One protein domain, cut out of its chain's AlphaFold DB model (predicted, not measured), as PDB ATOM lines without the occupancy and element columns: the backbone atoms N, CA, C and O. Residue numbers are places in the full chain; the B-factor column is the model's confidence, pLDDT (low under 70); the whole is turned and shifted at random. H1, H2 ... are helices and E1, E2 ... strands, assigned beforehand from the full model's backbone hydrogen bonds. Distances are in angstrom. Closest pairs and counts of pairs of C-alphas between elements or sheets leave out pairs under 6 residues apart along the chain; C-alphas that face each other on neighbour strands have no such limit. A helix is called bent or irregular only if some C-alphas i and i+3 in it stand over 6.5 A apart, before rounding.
ATOM      1  N   VAL A  17     162.295 145.322 154.065       82.25
ATOM      2  CA  VAL A  17     163.286 144.352 154.567       82.25
ATOM      3  C   VAL A  17     163.207 144.151 156.088       82.25
ATOM      4  O   VAL A  17     163.577 143.096 156.604       82.25
ATOM      5  N   MET A  18     162.713 145.153 156.819       82.12
ATOM      6  CA  MET A  18     162.531 145.111 158.267       82.12
ATOM      7  C   MET A  18     161.158 144.568 158.671       82.12
ATOM      8  O   MET A  18     160.921 144.382 159.870       82.12
ATOM      9  N   SER A  19     160.262 144.282 157.718       81.81
ATOM     10  CA  SER A  19     158.960 143.696 158.029       81.81
ATOM     11  C   SER A  19     159.108 142.321 158.687       81.81
ATOM     12  O   SER A  19     159.952 141.519 158.285       81.81
ATOM     13  N   PRO A  20     158.247 141.990 159.666       81.00
ATOM     14  CA  PRO A  20     158.293 140.703 160.358       81.00
ATOM     15  C   PRO A  20     157.909 139.509 159.468       81.00
ATOM     16  O   PRO A  20     158.117 138.370 159.871       81.00
ATOM     17  N   GLU A  21     157.342 139.748 158.280       80.56
ATOM     18  CA  GLU A  21     157.094 138.706 157.273       80.56
ATOM     19  C   GLU A  21     158.371 138.255 156.549       80.56
ATOM     20  O   GLU A  21     158.387 137.170 155.969       80.56
ATOM     21  N   VAL A  22     159.432 139.074 156.587       83.06
ATOM     22  CA  VAL A  22     160.724 138.750 155.989       83.06
ATOM     23  C   VAL A  22     161.491 137.841 156.954       83.06
ATOM     24  O   VAL A  22     161.726 138.214 158.107       83.06
ATOM     25  N   PRO A  23     161.915 136.651 156.511       83.75
ATOM     26  CA  PRO A  23     162.732 135.761 157.318       83.75
ATOM     27  C   PRO A  23     164.052 136.436 157.690       83.75
ATOM     28  O   PRO A  23     164.669 137.099 156.856       83.75
ATOM     29  N   GLU A  24     164.528 136.207 158.915       84.81
ATOM     30  CA  GLU A  24     165.801 136.771 159.390       84.81
ATOM     31  C   GLU A  24     166.966 136.435 158.446       84.81
ATOM     32  O   GLU A  24     167.810 137.283 158.194       84.81
ATOM     33  N   GLU A  25     166.988 135.238 157.856       85.25
ATOM     34  CA  GLU A  25     168.025 134.842 156.895       85.25
ATOM     35  C   GLU A  25     168.069 135.760 155.663       85.25
ATOM     36  O   GLU A  25     169.143 136.205 155.257       85.25
ATOM     37  N   ILE A  26     166.900 136.111 155.116       85.50
ATOM     38  CA  ILE A  26     166.785 137.021 153.971       85.50
ATOM     39  C   ILE A  26     167.171 138.433 154.394       85.50
ATOM     40  O   ILE A  26     167.958 139.087 153.717       85.50
ATOM     41  N   ARG A  27     166.683 138.886 155.553       86.06
ATOM     42  CA  ARG A  27     167.028 140.200 156.102       86.06
ATOM     43  C   ARG A  27     168.535 140.345 156.299       86.06
ATOM     44  O   ARG A  27     169.107 141.335 155.855       86.06
ATOM     45  N   GLN A  28     169.194 139.362 156.909       86.50
ATOM     46  CA  GLN A  28     170.646 139.361 157.084       86.50
ATOM     47  C   GLN A  28     171.377 139.360 155.740       86.50
ATOM     48  O   GLN A  28     172.348 140.095 155.592       86.50
ATOM     49  N   ALA A  29     170.914 138.588 154.751       84.75
ATOM     50  CA  ALA A  29     171.526 138.562 153.425       84.75
ATOM     51  C   ALA A  29     171.412 139.917 152.702       84.75
ATOM     52  O   ALA A  29     172.401 140.413 152.158       84.75
ATOM     53  N   VAL A  30     170.241 140.559 152.767       83.44
ATOM     54  CA  VAL A  30     170.007 141.898 152.203       83.44
ATOM     55  C   VAL A  30     170.849 142.953 152.929       83.44
ATOM     56  O   VAL A  30     171.534 143.746 152.284       83.44
ATOM     57  N   LEU A  31     170.882 142.926 154.267       83.12
ATOM     58  CA  LEU A  31     171.711 143.831 155.070       83.12
ATOM     59  C   LEU A  31     173.212 143.625 154.808       83.12
ATOM     60  O   LEU A  31     173.955 144.599 154.721       83.12
ATOM     61  N   ALA A  32     173.662 142.383 154.620       85.25
ATOM     62  CA  ALA A  32     175.052 142.061 154.296       85.25
ATOM     63  C   ALA A  32     175.473 142.569 152.908       85.25
ATOM     64  O   ALA A  32     176.654 142.838 152.686       85.25
ATOM     65  N   ARG A  33     174.525 142.728 151.976       81.62
ATOM     66  CA  ARG A  33     174.768 143.369 150.675       81.62
ATOM     67  C   ARG A  33     174.943 144.882 150.777       81.62
ATOM     68  O   ARG A  33     175.499 145.464 149.852       81.62
ATOM     69  N   ASN A  34     174.542 145.496 151.895       74.62
ATOM     70  CA  ASN A  34     174.692 146.927 152.157       74.62
ATOM     71  C   ASN A  34     174.133 147.792 151.010       74.62
ATOM     72  O   ASN A  34     174.783 148.729 150.548       74.62
ATOM     73  N   ALA A  35     172.948 147.424 150.519       71.38
ATOM     74  CA  ALA A  35     172.274 148.086 149.409       71.38
ATOM     75  C   ALA A  35     171.073 148.895 149.945       71.38
ATOM     76  O   ALA A  35     169.964 148.367 150.002       71.38
ATOM     77  N   PRO A  36     171.281 150.149 150.394       71.19
ATOM     78  CA  PRO A  36     170.242 150.950 151.050       71.19
ATOM     79  C   PRO A  36     169.101 151.360 150.113       71.19
ATOM     80  O   PRO A  36     167.981 151.543 150.573       71.19
ATOM     81  N   ASP A  37     169.375 151.475 148.813       80.56
ATOM     82  CA  ASP A  37     168.374 151.796 147.788       80.56
ATOM     83  C   ASP A  37     167.763 150.542 147.140       80.56
ATOM     84  O   ASP A  37     166.983 150.640 146.190       80.56
ATOM     85  N   ALA A  38     168.138 149.348 147.610       82.75
ATOM     86  CA  ALA A  38     167.577 148.118 147.087       82.75
ATOM     87  C   ALA A  38     166.199 147.851 147.689       82.75
ATOM     88  O   ALA A  38     165.956 148.015 148.884       82.75
ATOM     89  N   THR A  39     165.294 147.407 146.835       86.38
ATOM     90  CA  THR A  39     163.917 147.108 147.191       86.38
ATOM     91  C   THR A  39     163.726 145.602 147.231       86.38
ATOM     92  O   THR A  39     164.056 144.906 146.269       86.38
ATOM     93  N   LEU A  40     163.172 145.092 148.330       88.56
ATOM     94  CA  LEU A  40     162.849 143.677 148.457       88.56
ATOM     95  C   LEU A  40     161.443 143.418 147.913       88.56
ATOM     96  O   LEU A  40     160.488 144.131 148.216       88.56
ATOM     97  N   TRP A  41     161.317 142.386 147.094       88.12
ATOM     98  CA  TRP A  41     160.056 141.923 146.540       88.12
ATOM     99  C   TRP A  41     159.784 140.509 147.019       88.12
ATOM    100  O   TRP A  41     160.643 139.635 146.943       88.12
ATOM    101  N   ARG A  42     158.576 140.291 147.520       85.31
ATOM    102  CA  ARG A  42     158.031 138.985 147.858       85.31
ATOM    103  C   ARG A  42     157.300 138.469 146.629       85.31
ATOM    104  O   ARG A  42     156.248 138.989 146.278       85.31
ATOM    105  N   CYS A  43     157.860 137.445 146.010       84.12
ATOM    106  CA  CYS A  43     157.342 136.759 144.837       84.12
ATOM    107  C   CYS A  43     156.897 135.345 145.245       84.12
ATOM    108  O   CYS A  43     157.652 134.378 145.097       84.12
ATOM    109  N   PRO A  44     155.698 135.192 145.831       74.69
ATOM    110  CA  PRO A  44     155.147 133.883 146.153       74.69
ATOM    111  C   PRO A  44     154.883 133.121 144.850       74.69
ATOM    112  O   PRO A  44     153.955 133.406 144.097       74.69
ATOM    113  N   ARG A  45     155.720 132.131 144.544       69.75
ATOM    114  CA  ARG A  45     155.516 131.270 143.384       69.75
ATOM    115  C   ARG A  45     154.898 129.965 143.849       69.75
ATOM    116  O   ARG A  45     155.484 129.180 144.600       69.75
ATOM    117  N   ARG A  46     153.719 129.663 143.300       61.53
ATOM    118  CA  ARG A  46     153.187 128.298 143.232       61.53
ATOM    119  C   ARG A  46     154.129 127.453 142.374       61.53
ATOM    120  O   ARG A  46     153.890 127.231 141.188       61.53
ATOM    121  N   SER A  47     155.219 126.982 142.971       52.28
ATOM    122  CA  SER A  47     156.104 126.018 142.336       52.28
ATOM    123  C   SER A  47     155.315 124.720 142.178       52.28
ATOM    124  O   SER A  47     155.113 123.953 143.120       52.28
ATOM    125  N   GLY A  48     154.769 124.495 140.982       45.91
ATOM    126  CA  GLY A  48     154.268 123.181 140.610       45.91
ATOM    127  C   GLY A  48     155.432 122.209 140.741       45.91
ATOM    128  O   GLY A  48     156.461 122.443 140.110       45.91
ATOM    129  N   LEU A  49     155.290 121.178 141.588       45.25
ATOM    130  CA  LEU A  49     156.320 120.167 141.857       45.25
ATOM    131  C   LEU A  49     157.131 119.867 140.583       45.25
ATOM    132  O   LEU A  49     156.641 119.205 139.663       45.25
ATOM    133  N   ARG A  50     158.386 120.321 140.524       49.84
ATOM    134  CA  ARG A  50     159.336 119.825 139.526       49.84
ATOM    135  C   ARG A  50     160.046 118.615 140.113       49.84
ATOM    136  O   ARG A  50     161.135 118.714 140.659       49.84
ATOM    137  N   GLY A  51     159.387 117.466 140.006       45.78
ATOM    138  CA  GLY A  51     159.967 116.158 140.286       45.78
ATOM    139  C   GLY A  51     159.176 115.051 139.580       45.78
ATOM    140  O   GLY A  51     157.977 115.219 139.352       45.78
ATOM    141  N   PRO A  52     159.795 113.905 139.246       49.72
ATOM    142  CA  PRO A  52     159.117 112.771 138.600       49.72
ATOM    143  C   PRO A  52     157.973 112.169 139.444       49.72
ATOM    144  O   PRO A  52     157.218 111.334 138.960       49.72
ATOM    145  N   LEU A  53     157.803 112.617 140.695       48.78
ATOM    146  CA  LEU A  53     156.681 112.264 141.571       48.78
ATOM    147  C   LEU A  53     155.367 113.006 141.260       48.78
ATOM    148  O   LEU A  53     154.327 112.629 141.799       48.78
ATOM    149  N   SER A  54     155.362 114.010 140.375       46.88
ATOM    150  CA  SER A  54     154.136 114.735 139.989       46.88
ATOM    151  C   SER A  54     153.101 113.867 139.260       46.88
ATOM    152  O   SER A  54     151.989 114.317 139.002       46.88
ATOM    153  N   TRP A  55     153.435 112.614 138.939       53.34
ATOM    154  CA  TRP A  55     152.563 111.681 138.221       53.34
ATOM    155  C   TRP A  55     151.605 110.910 139.140       53.34
ATOM    156  O   TRP A  55     150.654 110.309 138.654       53.34
ATOM    157  N   LEU A  56     151.823 110.942 140.460       54.88
ATOM    158  CA  LEU A  56     151.025 110.189 141.438       54.88
ATOM    159  C   LEU A  56     149.939 111.014 142.144       54.88
ATOM    160  O   LEU A  56     149.227 110.472 142.981       54.88
ATOM    161  N   GLY A  57     149.783 112.306 141.829       50.09
ATOM    162  CA  GLY A  57     148.687 113.131 142.364       50.09
ATOM    163  C   GLY A  57     148.719 113.366 143.884       50.09
ATOM    164  O   GLY A  57     147.784 113.946 144.429       50.09
ATOM    165  N   ILE A  58     149.792 112.955 144.566       54.78
ATOM    166  CA  ILE A  58     149.999 113.120 146.008       54.78
ATOM    167  C   ILE A  58     151.283 113.931 146.189       54.78
ATOM    168  O   ILE A  58     152.377 113.391 146.312       54.78
ATOM    169  N   GLY A  59     151.165 115.251 146.146       47.19
ATOM    170  CA  GLY A  59     152.277 116.152 146.417       47.19
ATOM    171  C   GLY A  59     151.726 117.421 147.028       47.19
ATOM    172  O   GLY A  59     150.967 118.130 146.369       47.19
ATOM    173  N   GLN A  60     152.055 117.687 148.295       49.22
ATOM    174  CA  GLN A  60     151.742 118.967 148.924       49.22
ATOM    175  C   GLN A  60     152.249 120.076 148.001       49.22
ATOM    176  O   GLN A  60     153.442 120.127 147.700       49.22
ATOM    177  N   ARG A  61     151.339 120.932 147.528       54.25
ATOM    178  CA  ARG A  61     151.690 122.168 146.829       54.25
ATOM    179  C   ARG A  61     152.519 123.005 147.801       54.25
ATOM    180  O   ARG A  61     151.954 123.675 148.659       54.25
ATOM    181  N   ARG A  62     153.846 122.901 147.729       58.81
ATOM    182  CA  ARG A  62     154.734 123.796 148.467       58.81
ATOM    183  C   ARG A  62     154.716 125.128 147.733       58.81
ATOM    184  O   ARG A  62     155.203 125.222 146.610       58.81
ATOM    185  N   VAL A  63     154.087 126.120 148.349       62.38
ATOM    186  CA  VAL A  63     154.261 127.517 147.960       62.38
ATOM    187  C   VAL A  63     155.687 127.877 148.357       62.38
ATOM    188  O   VAL A  63     156.047 127.751 149.526       62.38
ATOM    189  N   ILE A  64     156.516 128.217 147.374       74.00
ATOM    190  CA  ILE A  64     157.873 128.703 147.616       74.00
ATOM    191  C   ILE A  64     157.793 130.215 147.482       74.00
ATOM    192  O   ILE A  64     157.351 130.727 146.456       74.00
ATOM    193  N   ILE A  65     158.193 130.920 148.532       80.75
ATOM    194  CA  ILE A  65     158.289 132.375 148.488       80.75
ATOM    195  C   ILE A  65     159.691 132.709 147.996       80.75
ATOM    196  O   ILE A  65     160.678 132.445 148.689       80.75
ATOM    197  N   GLU A  66     159.767 133.248 146.785       85.56
ATOM    198  CA  GLU A  66     160.985 133.856 146.274       85.56
ATOM    199  C   GLU A  66     161.061 135.297 146.778       85.56
ATOM    200  O   GLU A  66     160.073 136.024 146.784       85.56
ATOM    201  N   TRP A  67     162.237 135.712 147.221       87.19
ATOM    202  CA  TRP A  67     162.508 137.057 147.702       87.19
ATOM    203  C   TRP A  67     163.506 137.702 146.754       87.19
ATOM    204  O   TRP A  67     164.667 137.305 146.714       87.19
ATOM    205  N   TRP A  68     163.056 138.647 145.943       89.25
ATOM    206  CA  TRP A  68     163.870 139.292 144.919       89.25
ATOM    207  C   TRP A  68     164.377 140.630 145.441       89.25
ATOM    208  O   TRP A  68     163.597 141.533 145.733       89.25
ATOM    209  N   LEU A  69     165.691 140.765 145.565       88.38
ATOM    210  CA  LEU A  69     166.347 142.025 145.859       88.38
ATOM    211  C   LEU A  69     166.618 142.746 144.543       88.38
ATOM    212  O   LEU A  69     167.430 142.296 143.737       88.38
ATOM    213  N   LEU A  70     165.930 143.857 144.325       88.00
ATOM    214  CA  LEU A  70     166.060 144.685 143.133       88.00
ATOM    215  C   LEU A  70     166.839 145.955 143.476       88.00
ATOM    216  O   LEU A  70     166.655 146.528 144.545       88.00
ATOM    217  N   SER A  71     167.710 146.397 142.577       85.75
ATOM    218  CA  SER A  71     168.400 147.684 142.675       85.75
ATOM    219  C   SER A  71     167.421 148.845 142.484       85.75
ATOM    220  O   SER A  71     166.298 148.650 142.017       85.75
ATOM    221  N   ALA A  72     167.870 150.069 142.763       82.38
ATOM    222  CA  ALA A  72     167.100 151.294 142.534       82.38
ATOM    223  C   ALA A  72     166.631 151.459 141.071       82.38
ATOM    224  O   ALA A  72     165.609 152.088 140.818       82.38
ATOM    225  N   ASP A  73     167.364 150.871 140.118       82.81
ATOM    226  CA  ASP A  73     167.040 150.876 138.681       82.81
ATOM    227  C   ASP A  73     166.041 149.768 138.277       82.81
ATOM    228  O   ASP A  73     165.596 149.697 137.136       82.81
ATOM    229  N   GLY A  74     165.665 148.885 139.210       80.88
ATOM    230  CA  GLY A  74     164.810 147.726 138.936       80.88
ATOM    231  C   GLY A  74     165.555 146.506 138.382       80.88
ATOM    232  O   GLY A  74     164.922 145.569 137.902       80.88
ATOM    233  N   GLU A  75     166.888 146.488 138.452       84.31
ATOM    234  CA  GLU A  75     167.700 145.318 138.101       84.31
ATOM    235  C   GLU A  75     167.731 144.303 139.252       84.31
ATOM    236  O   GLU A  75     167.941 144.679 140.406       84.31
ATOM    237  N   LEU A  76     167.526 143.012 138.960       84.50
ATOM    238  CA  LEU A  76     167.592 141.951 139.970       84.50
ATOM    239  C   LEU A  76     169.039 141.787 140.447       84.50
ATOM    240  O   LEU A  76     169.879 141.277 139.710       84.50
ATOM    241  N   ILE A  77     169.307 142.181 141.690       85.62
ATOM    242  CA  ILE A  77     170.605 141.996 142.346       85.62
ATOM    243  C   ILE A  77     170.752 140.535 142.766       85.62
ATOM    244  O   ILE A  77     171.741 139.884 142.436       85.62
ATOM    245  N   GLU A  78     169.777 140.015 143.516       84.56
ATOM    246  CA  GLU A  78     169.837 138.660 144.064       84.56
ATOM    247  C   GLU A  78     168.430 138.137 144.360       84.56
ATOM    248  O   GLU A  78     167.572 138.877 144.833       84.56
ATOM    249  N   ALA A  79     168.185 136.858 144.083       84.75
ATOM    250  CA  ALA A  79     166.948 136.185 144.459       84.75
ATOM    251  C   ALA A  79     167.253 135.158 145.548       84.75
ATOM    252  O   ALA A  79     168.158 134.338 145.400       84.75
ATOM    253  N   PHE A  80     166.477 135.186 146.625       83.62
ATOM    254  CA  PHE A  80     166.565 134.239 147.723       83.62
ATOM    255  C   PHE A  80     165.322 133.353 147.752       83.62
ATOM    256  O   PHE A  80     164.223 133.795 147.430       83.62
ATOM    257  N   TRP A  81     165.467 132.101 148.168       76.81
ATOM    258  CA  TRP A  81     164.353 131.167 148.312       76.81
ATOM    259  C   TRP A  81     164.468 130.429 149.640       76.81
ATOM    260  O   TRP A  81     165.546 129.972 150.018       76.81
ATOM    261  N   LEU A  82     163.344 130.287 150.340       66.88
ATOM    262  CA  LEU A  82     163.232 129.378 151.478       66.88
ATOM    263  C   LEU A  82     162.707 128.027 150.987       66.88
ATOM    264  O   LEU A  82     161.666 127.961 150.330       66.88
TER     265      LEU A  82
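What this domain is: This is residues 17 to 82 of the 83 residues of an uncharacterized protein of Ottowia sp. GY511 (UniProt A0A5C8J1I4). A small, strongly twisted wall of three antiparallel strands, E1, E2 and E3, has the helix H1 over one face and the other face bare; from one end of E1 and E2, the stretch that joins them makes a long loop with the short helix H2 in it, and residues 52 to 58 stick out free. The 66 printed residues hold two named helices and three named strands, in the order H1, E1, H2, E2, E3 along the chain. The sheet's order is E1, E2, E3, and the class is mixed, helices and strands. The whole is loose, with a radius of gyration of the C-alphas of 14.7 A, and elongated, spanning 46 by 24 by 15 A.

Where its parts are: The printed part begins at Val 17, and H1 follows at residues 24 to 33, 14.1 A long, with C-alpha 24 at (165.801, 136.771, 159.390). E1 is residues 39 to 46, 22.0 A long, beginning at C-alpha 39 at (163.917, 147.108, 147.191). H2 is residues 52 to 55, 6.7 A long. It is only just irregular, with C-alphas 52 and 55 at 6.7 A. E2 is residues 63 to 70, 21.4 A long. E3 is residues 76 to 81, 14.0 A long, ending at C-alpha 81 at (164.353, 131.167, 148.312).

How they stand to each other: E2 is the inner strand of the sheet, and E1 and E3 are its edge strands. E1 and E2 are antiparallel at 156 degrees, with N 41 and O 68 at 2.8 A and N 66 and O 43 at 2.9 A, within hydrogen-bond range. E2 and E3 form a hairpin, antiparallel at 157 degrees, with N 67 and O 80 at 2.8 A, within hydrogen-bond range. H1 is on the sheet at a height of 9.7 A. It lies over E2, on which 7 of its 10 C-alphas fall, and only just not over E3, on which 2 fall. It runs along the strands, at 18 degrees to E2 on the local plane. The closest C-alphas of H1 and E2 are those of Val 30 and Leu 69, 7.3 A apart; those of H1 and E3 are Ile 26 and Phe 80, 6.8 A apart. H2 is not on the sheet, and it is apart from H1 and from E3. In H1 every pair of O i and N i+4 is within hydrogen-bond range; H2 is too short for such a pair, and its one pair of O i and N i+3 is not within range.

The domain as a whole: The two C-alphas farthest apart, those of Pro 36 and Leu 56, are 46.1 A apart. The printed part runs from 17 to 82 without a cut. The links from H1 to E1, E1 to H2 and E2 to E3 are tight, and that from H2 to E2 is short. The mean pLDDT of the printed part is 74.0, and residues 45 to 63 and residue 82 are under 70.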